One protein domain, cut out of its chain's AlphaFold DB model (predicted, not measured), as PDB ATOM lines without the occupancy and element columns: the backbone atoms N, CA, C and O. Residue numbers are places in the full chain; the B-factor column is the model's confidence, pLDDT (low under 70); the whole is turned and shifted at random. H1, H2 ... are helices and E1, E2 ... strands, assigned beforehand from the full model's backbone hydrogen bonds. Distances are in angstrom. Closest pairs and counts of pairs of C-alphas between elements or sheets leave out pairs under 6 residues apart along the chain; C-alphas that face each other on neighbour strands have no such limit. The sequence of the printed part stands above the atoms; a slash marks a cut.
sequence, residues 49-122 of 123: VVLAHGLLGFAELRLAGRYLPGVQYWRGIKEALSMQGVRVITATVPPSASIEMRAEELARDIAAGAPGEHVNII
ATOM      1  N   VAL A  49     219.936 297.433 371.977       96.75
ATOM      2  CA  VAL A  49     220.885 298.136 371.120       96.75
ATOM      3  C   VAL A  49     221.410 297.159 370.080       96.75
ATOM      4  O   VAL A  49     221.998 296.138 370.425       96.75
ATOM      5  N   VAL A  50     221.202 297.476 368.810       94.62
ATOM      6  CA  VAL A  50     221.740 296.748 367.665       94.62
ATOM      7  C   VAL A  50     222.978 297.492 367.192       94.62
ATOM      8  O   VAL A  50     222.891 298.623 366.722       94.62
ATOM      9  N   LEU A  51     224.131 296.850 367.330       92.81
ATOM     10  CA  LEU A  51     225.401 297.334 366.813       92.81
ATOM     11  C   LEU A  51     225.542 296.855 365.365       92.81
ATOM     12  O   LEU A  51     225.859 295.688 365.117       92.81
ATOM     13  N   ALA A  52     225.266 297.749 364.419       89.75
ATOM     14  CA  ALA A  52     225.381 297.500 362.989       89.75
ATOM     15  C   ALA A  52     226.713 298.070 362.497       89.75
ATOM     16  O   ALA A  52     226.986 299.242 362.663       89.75
ATOM     17  N   HIS A  53     227.588 297.268 361.905       84.12
ATOM     18  CA  HIS A  53     228.882 297.782 361.441       84.12
ATOM     19  C   HIS A  53     228.811 298.357 360.009       84.12
ATOM     20  O   HIS A  53     228.043 297.899 359.148       84.12
ATOM     21  N   GLY A  54     229.663 299.347 359.737       75.06
ATOM     22  CA  GLY A  54     229.787 300.033 358.451       75.06
ATOM     23  C   GLY A  54     230.773 299.375 357.475       75.06
ATOM     24  O   GLY A  54     230.624 298.212 357.094       75.06
ATOM     25  N   LEU A  55     231.757 300.160 357.018       59.72
ATOM     26  CA  LEU A  55     232.762 299.773 356.020       59.72
ATOM     27  C   LEU A  55     233.525 298.508 356.463       59.72
ATOM     28  O   LEU A  55     233.991 298.438 357.596       59.72
ATOM     29  N   LEU A  56     233.673 297.538 355.550       62.69
ATOM     30  CA  LEU A  56     234.257 296.194 355.735       62.69
ATOM     31  C   LEU A  56     233.369 295.144 356.414       62.69
ATOM     32  O   LEU A  56     233.784 293.992 356.464       62.69
ATOM     33  N   GLY A  57     232.173 295.497 356.887       59.84
ATOM     34  CA  GLY A  57     231.109 294.560 357.263       59.84
ATOM     35  C   GLY A  57     231.495 293.341 358.113       59.84
ATOM     36  O   GLY A  57     230.987 292.252 357.866       59.84
ATOM     37  N   PHE A  58     232.416 293.477 359.065       62.34
ATOM     38  CA  PHE A  58     232.803 292.365 359.929       62.34
ATOM     39  C   PHE A  58     232.322 292.612 361.353       62.34
ATOM     40  O   PHE A  58     232.601 293.657 361.929       62.34
ATOM     41  N   ALA A  59     231.656 291.631 361.959       63.03
ATOM     42  CA  ALA A  59     231.533 291.574 363.413       63.03
ATOM     43  C   ALA A  59     232.880 291.155 364.032       63.03
ATOM     44  O   ALA A  59     233.345 291.772 364.988       63.03
ATOM     45  N   GLU A  60     233.556 290.181 363.409       67.44
ATOM     46  CA  GLU A  60     234.876 289.660 363.779       67.44
ATOM     47  C   GLU A  60     235.733 289.443 362.520       67.44
ATOM     48  O   GLU A  60     235.346 288.694 361.624       67.44
ATOM     49  N   LEU A  61     236.918 290.056 362.449       67.75
ATOM     50  CA  LEU A  61     237.886 289.850 361.369       67.75
ATOM     51  C   LEU A  61     239.011 288.912 361.816       67.75
ATOM     52  O   LEU A  61     239.728 289.192 362.775       67.75
ATOM     53  N   ARG A  62     239.235 287.817 361.087       68.31
ATOM     54  CA  ARG A  62     240.341 286.877 361.348       68.31
ATOM     55  C   ARG A  62     241.460 287.064 360.325       68.31
ATOM     56  O   ARG A  62     241.444 286.448 359.267       68.31
ATOM     57  N   LEU A  63     242.430 287.918 360.653       65.44
ATOM     58  CA  LEU A  63     243.497 288.355 359.738       65.44
ATOM     59  C   LEU A  63     244.563 287.289 359.410       65.44
ATOM     60  O   LEU A  63     245.158 287.372 358.342       65.44
ATOM     61  N   ALA A  64     244.827 286.295 360.274       61.16
ATOM     62  CA  ALA A  64     245.887 285.304 360.016       61.16
ATOM     63  C   ALA A  64     245.553 283.883 360.508       61.16
ATOM     64  O   ALA A  64     246.206 283.321 361.391       61.16
ATOM     65  N   GLY A  65     244.529 283.278 359.901       60.91
ATOM     66  CA  GLY A  65     244.169 281.878 360.136       60.91
ATOM     67  C   GLY A  65     243.687 281.584 361.563       60.91
ATOM     68  O   GLY A  65     243.500 282.476 362.384       60.91
ATOM     69  N   ARG A  66     243.472 280.297 361.867       62.47
ATOM     70  CA  ARG A  66     242.911 279.792 363.141       62.47
ATOM     71  C   ARG A  66     243.709 280.160 364.407       62.47
ATOM     72  O   ARG A  66     243.236 279.861 365.496       62.47
ATOM     73  N   TYR A  67     244.901 280.742 364.267       64.94
ATOM     74  CA  TYR A  67     245.880 280.914 365.346       64.94
ATOM     75  C   TYR A  67     245.949 282.330 365.928       64.94
ATOM     76  O   TYR A  67     246.521 282.495 367.003       64.94
ATOM     77  N   LEU A  68     245.372 283.343 365.267       65.06
ATOM     78  CA  LEU A  68     245.238 284.682 365.847       65.06
ATOM     79  C   LEU A  68     243.800 284.923 366.324       65.06
ATOM     80  O   LEU A  68     242.859 284.542 365.621       65.06
ATOM     81  N   PRO A  69     243.608 285.564 367.494       65.19
ATOM     82  CA  PRO A  69     242.279 285.933 367.959       65.19
ATOM     83  C   PRO A  69     241.619 286.875 366.948       65.19
ATOM     84  O   PRO A  69     242.260 287.790 366.424       65.19
ATOM     85  N   GLY A  70     240.338 286.642 366.660       69.00
ATOM     86  CA  GLY A  70     239.576 287.508 365.774       69.00
ATOM     87  C   GLY A  70     239.466 288.926 366.332       69.00
ATOM     88  O   GLY A  70     239.269 289.134 367.531       69.00
ATOM     89  N   VAL A  71     239.606 289.914 365.454       68.19
ATOM     90  CA  VAL A  71     239.439 291.329 365.776       68.19
ATOM     91  C   VAL A  71     237.951 291.648 365.732       68.19
ATOM     92  O   VAL A  71     237.361 291.715 364.659       68.19
ATOM     93  N   GLN A  72     237.341 291.831 366.900       75.38
ATOM     94  CA  GLN A  72     235.949 292.270 367.008       75.38
ATOM     95  C   GLN A  72     235.837 293.750 366.625       75.38
ATOM     96  O   GLN A  72     236.614 294.568 367.120       75.38
ATOM     97  N   TYR A  73     234.858 294.104 365.798       77.19
ATOM     98  CA  TYR A  73     234.614 295.499 365.403       77.19
ATOM     99  C   TYR A  73     234.209 296.355 366.609       77.19
ATOM    100  O   TYR A  73     234.739 297.439 366.826       77.19
ATOM    101  N   TRP A  74     233.347 295.808 367.466       83.38
ATOM    102  CA  TRP A  74     232.842 296.453 368.683       83.38
ATOM    103  C   TRP A  74     233.591 296.012 369.947       83.38
ATOM    104  O   TRP A  74     232.988 295.891 371.017       83.38
ATOM    105  N   ARG A  75     234.894 295.725 369.831       83.44
ATOM    106  CA  ARG A  75     235.714 295.205 370.937       83.44
ATOM    107  C   ARG A  75     235.593 296.093 372.179       83.44
ATOM    108  O   ARG A  75     235.930 297.272 372.133       83.44
ATOM    109  N   GLY A  76     235.152 295.521 373.297       87.50
ATOM    110  CA  GLY A  76     234.994 296.219 374.573       87.50
ATOM    111  C   GLY A  76     233.681 296.995 374.696       87.50
ATOM    112  O   GLY A  76     233.191 297.155 375.810       87.50
ATOM    113  N   ILE A  77     233.075 297.437 373.587       90.69
ATOM    114  CA  ILE A  77     231.815 298.196 373.597       90.69
ATOM    115  C   ILE A  77     230.650 297.273 373.946       90.69
ATOM    116  O   ILE A  77     229.864 297.587 374.840       90.69
ATOM    117  N   LYS A  78     230.556 296.111 373.287       90.06
ATOM    118  CA  LYS A  78     229.516 295.116 373.591       90.06
ATOM    119  C   LYS A  78     229.583 294.697 375.057       90.06
ATOM    120  O   LYS A  78     228.550 294.651 375.724       90.06
ATOM    121  N   GLU A  79     230.782 294.395 375.545       91.06
ATOM    122  CA  GLU A  79     231.011 293.937 376.913       91.06
ATOM    123  C   GLU A  79     230.656 295.031 377.923       91.06
ATOM    124  O   GLU A  79     229.892 294.769 378.849       91.06
ATOM    125  N   ALA A  80     231.131 296.262 377.709       93.44
ATOM    126  CA  ALA A  80     230.837 297.390 378.587       93.44
ATOM    127  C   ALA A  80     229.331 297.677 378.670       93.44
ATOM    128  O   ALA A  80     228.792 297.804 379.766       93.44
ATOM    129  N   LEU A  81     228.635 297.715 377.529       94.00
ATOM    130  CA  LEU A  81     227.185 297.916 377.485       94.00
ATOM    131  C   LEU A  81     226.439 296.772 378.186       94.00
ATOM    132  O   LEU A  81     225.551 297.018 379.003       94.00
ATOM    133  N   SER A  82     226.842 295.528 377.928       93.19
ATOM    134  CA  SER A  82     226.234 294.348 378.557       93.19
ATOM    135  C   SER A  82     226.424 294.353 380.079       93.19
ATOM    136  O   SER A  82     225.494 294.027 380.814       93.19
ATOM    137  N   MET A  83     227.592 294.784 380.574       93.56
ATOM    138  CA  MET A  83     227.865 294.945 382.011       93.56
ATOM    139  C   MET A  83     226.986 296.012 382.676       93.56
ATOM    140  O   MET A  83     226.708 295.906 383.866       93.56
ATOM    141  N   GLN A  84     226.522 297.011 381.920       93.25
ATOM    142  CA  GLN A  84     225.570 298.024 382.390       93.25
ATOM    143  C   GLN A  84     224.099 297.585 382.241       93.25
ATOM    144  O   GLN A  84     223.187 298.394 382.393       93.25
ATOM    145  N   GLY A  85     223.845 296.307 381.929       94.56
ATOM    146  CA  GLY A  85     222.496 295.755 381.773       94.56
ATOM    147  C   GLY A  85     221.831 296.083 380.434       94.56
ATOM    148  O   GLY A  85     220.635 295.845 380.267       94.56
ATOM    149  N   VAL A  86     222.578 296.616 379.463       96.56
ATOM    150  CA  VAL A  86     222.056 296.872 378.117       96.56
ATOM    151  C   VAL A  86     221.996 295.559 377.341       96.56
ATOM    152  O   VAL A  86     222.994 294.851 377.212       96.56
ATOM    153  N   ARG A  87     220.835 295.239 376.762       95.44
ATOM    154  CA  ARG A  87     220.712 294.113 375.827       95.44
ATOM    155  C   ARG A  87     221.311 294.508 374.478       95.44
ATOM    156  O   ARG A  87     220.745 295.353 373.786       95.44
ATOM    157  N   VAL A  88     222.434 293.890 374.114       94.25
ATOM    158  CA  VAL A  88     223.178 294.193 372.883       94.25
ATOM    159  C   VAL A  88     223.053 293.063 371.863       94.25
ATOM    160  O   VAL A  88     223.353 291.909 372.165       94.25
ATOM    161  N   ILE A  89     222.674 293.416 370.637       91.81
ATOM    162  CA  ILE A  89     222.638 292.545 369.458       91.81
ATOM    163  C   ILE A  89     223.741 293.019 368.511       91.81
ATOM    164  O   ILE A  89     223.843 294.205 368.221       91.81
ATOM    165  N   THR A  90     224.588 292.112 368.035       88.75
ATOM    166  CA  THR A  90     225.616 292.426 367.032       88.75
ATOM    167  C   THR A  90     225.161 291.903 365.682       88.75
ATOM    168  O   THR A  90     225.105 290.685 365.510       88.75
ATOM    169  N   ALA A  91     224.835 292.804 364.758       85.81
ATOM    170  CA  ALA A  91     224.450 292.430 363.402       85.81
ATOM    171  C   ALA A  91     225.691 292.103 362.560       85.81
ATOM    172  O   ALA A  91     226.747 292.714 362.754       85.81
ATOM    173  N   THR A  92     225.557 291.158 361.630       81.69
ATOM    174  CA  THR A  92     226.591 290.765 360.669       81.69
ATOM    175  C   THR A  92     226.082 291.000 359.252       81.69
ATOM    176  O   THR A  92     225.514 290.118 358.619       81.69
ATOM    177  N   VAL A  93     226.303 292.204 358.725       80.88
ATOM    178  CA  VAL A  93     225.970 292.520 357.324       80.88
ATOM    179  C   VAL A  93     227.134 292.195 356.373       80.88
ATOM    180  O   VAL A  93     228.291 292.307 356.769       80.88
ATOM    181  N   PRO A  94     226.898 291.844 355.098       76.00
ATOM    182  CA  PRO A  94     227.989 291.556 354.172       76.00
ATOM    183  C   PRO A  94     228.982 292.732 354.006       76.00
ATOM    184  O   PRO A  94     228.556 293.890 353.936       76.00
ATOM    185  N   PRO A  95     230.298 292.454 353.881       71.81
ATOM    186  CA  PRO A  95     231.370 293.459 353.813       71.81
ATOM    187  C   PRO A  95     231.352 294.323 352.554       71.81
ATOM    188  O   PRO A  95     231.746 295.488 352.588       71.81
ATOM    189  N   SER A  96     230.889 293.748 351.445       74.44
ATOM    190  CA  SER A  96     230.733 294.405 350.154       74.44
ATOM    191  C   SER A  96     229.463 293.869 349.507       74.44
ATOM    192  O   SER A  96     229.458 292.768 348.960       74.44
ATOM    193  N   ALA A  97     228.382 294.632 349.601       82.25
ATOM    194  CA  ALA A  97     227.102 294.332 348.975       82.25
ATOM    195  C   ALA A  97     226.329 295.632 348.733       82.25
ATOM    196  O   ALA A  97     226.725 296.699 349.213       82.25
ATOM    197  N   SER A  98     225.226 295.539 347.991       88.69
ATOM    198  CA  SER A  98     224.323 296.671 347.808       88.69
ATOM    199  C   SER A  98     223.684 297.089 349.139       88.69
ATOM    200  O   SER A  98     223.668 296.327 350.113       88.69
ATOM    201  N   ILE A  99     223.163 298.315 349.193       88.62
ATOM    202  CA  ILE A  99     222.493 298.844 350.390       88.62
ATOM    203  C   ILE A  99     221.296 297.961 350.752       88.62
ATOM    204  O   ILE A  99     221.103 297.645 351.921       88.62
ATOM    205  N   GLU A 100     220.547 297.513 349.749       92.06
ATOM    206  CA  GLU A 100     219.358 296.677 349.896       92.06
ATOM    207  C   GLU A 100     219.703 295.339 350.552       92.06
ATOM    208  O   GLU A 100     219.067 294.952 351.527       92.06
ATOM    209  N   MET A 101     220.763 294.671 350.086       89.38
ATOM    210  CA  MET A 101     221.200 293.394 350.656       89.38
ATOM    211  C   MET A 101     221.718 293.556 352.090       89.38
ATOM    212  O   MET A 101     221.442 292.725 352.950       89.38
ATOM    213  N   ARG A 102     222.439 294.648 352.378       90.31
ATOM    214  CA  ARG A 102     222.872 294.954 353.753       90.31
ATOM    215  C   ARG A 102     221.684 295.247 354.668       90.31
ATOM    216  O   ARG A 102     221.697 294.822 355.818       90.31
ATOM    217  N   ALA A 103     220.674 295.957 354.169       91.50
ATOM    218  CA  ALA A 103     219.456 296.254 354.913       91.50
ATOM    219  C   ALA A 103     218.632 294.988 355.187       91.50
ATOM    220  O   ALA A 103     218.117 294.831 356.291       91.50
ATOM    221  N   GLU A 104     218.546 294.073 354.218       92.94
ATOM    222  CA  GLU A 104     217.846 292.800 354.387       92.94
ATOM    223  C   GLU A 104     218.508 291.926 355.461       92.94
ATOM    224  O   GLU A 104     217.821 291.440 356.358       92.94
ATOM    225  N   GLU A 105     219.835 291.772 355.428       91.19
ATOM    226  CA  GLU A 105     220.552 291.002 356.455       91.19
ATOM    227  C   GLU A 105     220.449 291.658 357.839       91.19
ATOM    228  O   GLU A 105     220.162 290.979 358.824       91.19
ATOM    229  N   LEU A 106     220.554 292.990 357.920       92.06
ATOM    230  CA  LEU A 106     220.325 293.708 359.177       92.06
ATOM    231  C   LEU A 106     218.912 293.454 359.726       92.06
ATOM    232  O   LEU A 106     218.743 293.225 360.923       92.06
ATOM    233  N   ALA A 107     217.892 293.473 358.864       93.25
ATOM    234  CA  ALA A 107     216.519 293.194 359.265       93.25
ATOM    235  C   ALA A 107     216.348 291.749 359.767       93.25
ATOM    236  O   ALA A 107     215.636 291.532 360.751       93.25
ATOM    237  N   ARG A 108     217.020 290.771 359.142       93.25
ATOM    238  CA  ARG A 108     217.022 289.369 359.597       93.25
ATOM    239  C   ARG A 108     217.651 289.223 360.980       93.25
ATOM    240  O   ARG A 108     217.046 288.589 361.845       93.25
ATOM    241  N   ASP A 109     218.801 289.852 361.213       91.88
ATOM    242  CA  ASP A 109     219.476 289.823 362.515       91.88
ATOM    243  C   ASP A 109     218.613 290.444 363.622       91.88
ATOM    244  O   ASP A 109     218.511 289.898 364.726       91.88
ATOM    245  N   ILE A 110     217.942 291.561 363.324       94.12
ATOM    246  CA  ILE A 110     217.008 292.209 364.254       94.12
ATOM    247  C   ILE A 110     215.818 291.295 364.545       94.12
ATOM    248  O   ILE A 110     215.481 291.089 365.709       94.12
ATOM    249  N   ALA A 111     215.200 290.717 363.514       94.81
ATOM    250  CA  ALA A 111     214.057 289.827 363.684       94.81
ATOM    251  C   ALA A 111     214.412 288.580 364.512       94.81
ATOM    252  O   ALA A 111     213.586 288.112 365.293       94.81
ATOM    253  N   ALA A 112     215.638 288.067 364.378       93.81
ATOM    254  CA  ALA A 112     216.123 286.940 365.166       93.81
ATOM    255  C   ALA A 112     216.451 287.325 366.622       93.81
ATOM    256  O   ALA A 112     216.143 286.566 367.542       93.81
ATOM    257  N   GLY A 113     217.082 288.485 366.845       91.81
ATOM    258  CA  GLY A 113     217.546 288.915 368.170       91.81
ATOM    259  C   GLY A 113     216.514 289.672 369.019       91.81
ATOM    260  O   GLY A 113     216.663 289.742 370.241       91.81
ATOM    261  N   ALA A 114     215.490 290.249 368.389       94.50
ATOM    262  CA  ALA A 114     214.457 291.075 369.016       94.50
ATOM    263  C   ALA A 114     213.097 290.940 368.282       94.50
ATOM    264  O   ALA A 114     212.575 291.921 367.742       94.50
ATOM    265  N   PRO A 115     212.509 289.728 368.219       93.94
ATOM    266  CA  PRO A 115     211.297 289.471 367.443       93.94
ATOM    267  C   PRO A 115     210.102 290.281 367.961       93.94
ATOM    268  O   PRO A 115     209.666 290.116 369.098       93.94
ATOM    269  N   GLY A 116     209.536 291.131 367.101       92.25
ATOM    270  CA  GLY A 116     208.363 291.948 367.433       92.25
ATOM    271  C   GLY A 116     208.644 293.093 368.410       92.25
ATOM    272  O   GLY A 116     207.704 293.694 368.929       92.25
ATOM    273  N   GLU A 117     209.914 293.412 368.661       93.56
ATOM    274  CA  GLU A 117     210.315 294.483 369.566       93.56
ATOM    275  C   GLU A 117     210.886 295.685 368.809       93.56
ATOM    276  O   GLU A 117     211.514 295.554 367.759       93.56
ATOM    277  N   HIS A 118     210.729 296.879 369.382       95.88
ATOM    278  CA  HIS A 118     211.507 298.034 368.942       95.88
ATOM    279  C   HIS A 118     212.970 297.883 369.373       95.88
ATOM    280  O   HIS A 118     213.264 297.354 370.451       95.88
ATOM    281  N   VAL A 119     213.875 298.407 368.547       96.44
ATOM    282  CA  VAL A 119     215.327 298.395 368.764       96.44
ATOM    283  C   VAL A 119     215.926 299.783 368.533       96.44
ATOM    284  O   VAL A 119     215.376 300.587 367.784       96.44
ATOM    285  N   ASN A 120     217.070 300.045 369.158       96.00
ATOM    286  CA  ASN A 120     217.926 301.198 368.902       96.00
ATOM    287  C   ASN A 120     219.092 300.739 368.024       96.00
ATOM    288  O   ASN A 120     219.838 299.854 368.435       96.00
ATOM    289  N   ILE A 121     219.273 301.316 366.840       93.19
ATOM    290  CA  ILE A 121     220.373 300.945 365.937       93.19
ATOM    291  C   ILE A 121     221.511 301.955 366.097       93.19
ATOM    292  O   ILE A 121     221.276 303.161 366.046       93.19
ATOM    293  N   ILE A 122     222.735 301.462 366.283       90.62
ATOM    294  CA  ILE A 122     223.971 302.255 366.294       90.62
ATOM    295  C   ILE A 122     224.850 301.732 365.158       90.62
ATOM    296  O   ILE A 122     225.111 300.528 365.109       90.62
TER     297      ILE A 122
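This is residues 49 to 122 of the 123 residues of an uncharacterized protein of Aspergillus kawachii (UniProt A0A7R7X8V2). Picture a small, flat model built round a short sheet of three parallel strands, with helix H1 over its edge strand E2 and the longer helix H2 grazing it with residues 106 to 113. A long loop, residues 52 to 76, reaches away from the sheet towards Tyr 67 and folds back on itself before H1. The printed part has 74 residues and runs E1, H1, E2, H2, E3; the sheet's order is E2, E1, E3, and the class is mixed, helices and strands, with 32 residues, under half, in named elements. It is only just compact, close to loose, with a radius of gyration of the C-alphas of 13.2 A and spans of 39 by 34 by 17 A.

Begin at E1, residues 49 to 51, the inner strand. Beside it runs E2, residues 88 to 90, parallel at 25 degrees; look for N 51 and O 89, 2.8 A apart, within hydrogen-bond range. E3, residues 119 to 122, is its other parallel neighbour, at 37 degrees, with N 50 and O 120 within hydrogen-bond range at 2.8 A. H1, residues 77 to 83, is on the sheet, over E2, at a height over the sheet of 8.9 A from a local plane fitted to 6 C-alphas, only just enough. It runs along the strands, at 25 degrees to E2 on the local plane; their closest C-alphas, of Lys 78 and Val 88, are 6.4 A apart. E1, H1, E2 form a strand-helix-strand unit, two parallel neighbour strands with a helix between them in the chain, and its crossover is right-handed. H2, residues 99 to 113, only grazes the sheet; its closest C-alphas to E2 are those of Gly 113 and Ile 89, 6.4 A apart. E2, H2, E3 form a split unit, with E1 between the strands in the sheet, also right-handed. H1 and H2 are apart. In both helices every O i to N i+4 pair is within hydrogen-bond range.

Find C-alpha 49 at (220.885, 298.136, 371.120), where E1 begins; it is 6.3 A long. Next come H1, 9.8 A, and E2, 6.6 A. Find C-alpha 99 at (222.493, 298.844, 350.390); from there H2 runs 21.0 A to C-alpha 113. E3, 9.8 A, ends at C-alpha 122, (223.971, 302.255, 366.294).

Look to Tyr 67 and Gly 116 for the two C-alphas farthest apart, 39.2 A. The printed part has no cut. The link from E1 to H1, 25 residues, is long; within it residues 60 to 61 pair antiparallel with residues 71 to 72. Residues 55 to 71 have pLDDT under 70; the mean of the printed part is 83.8.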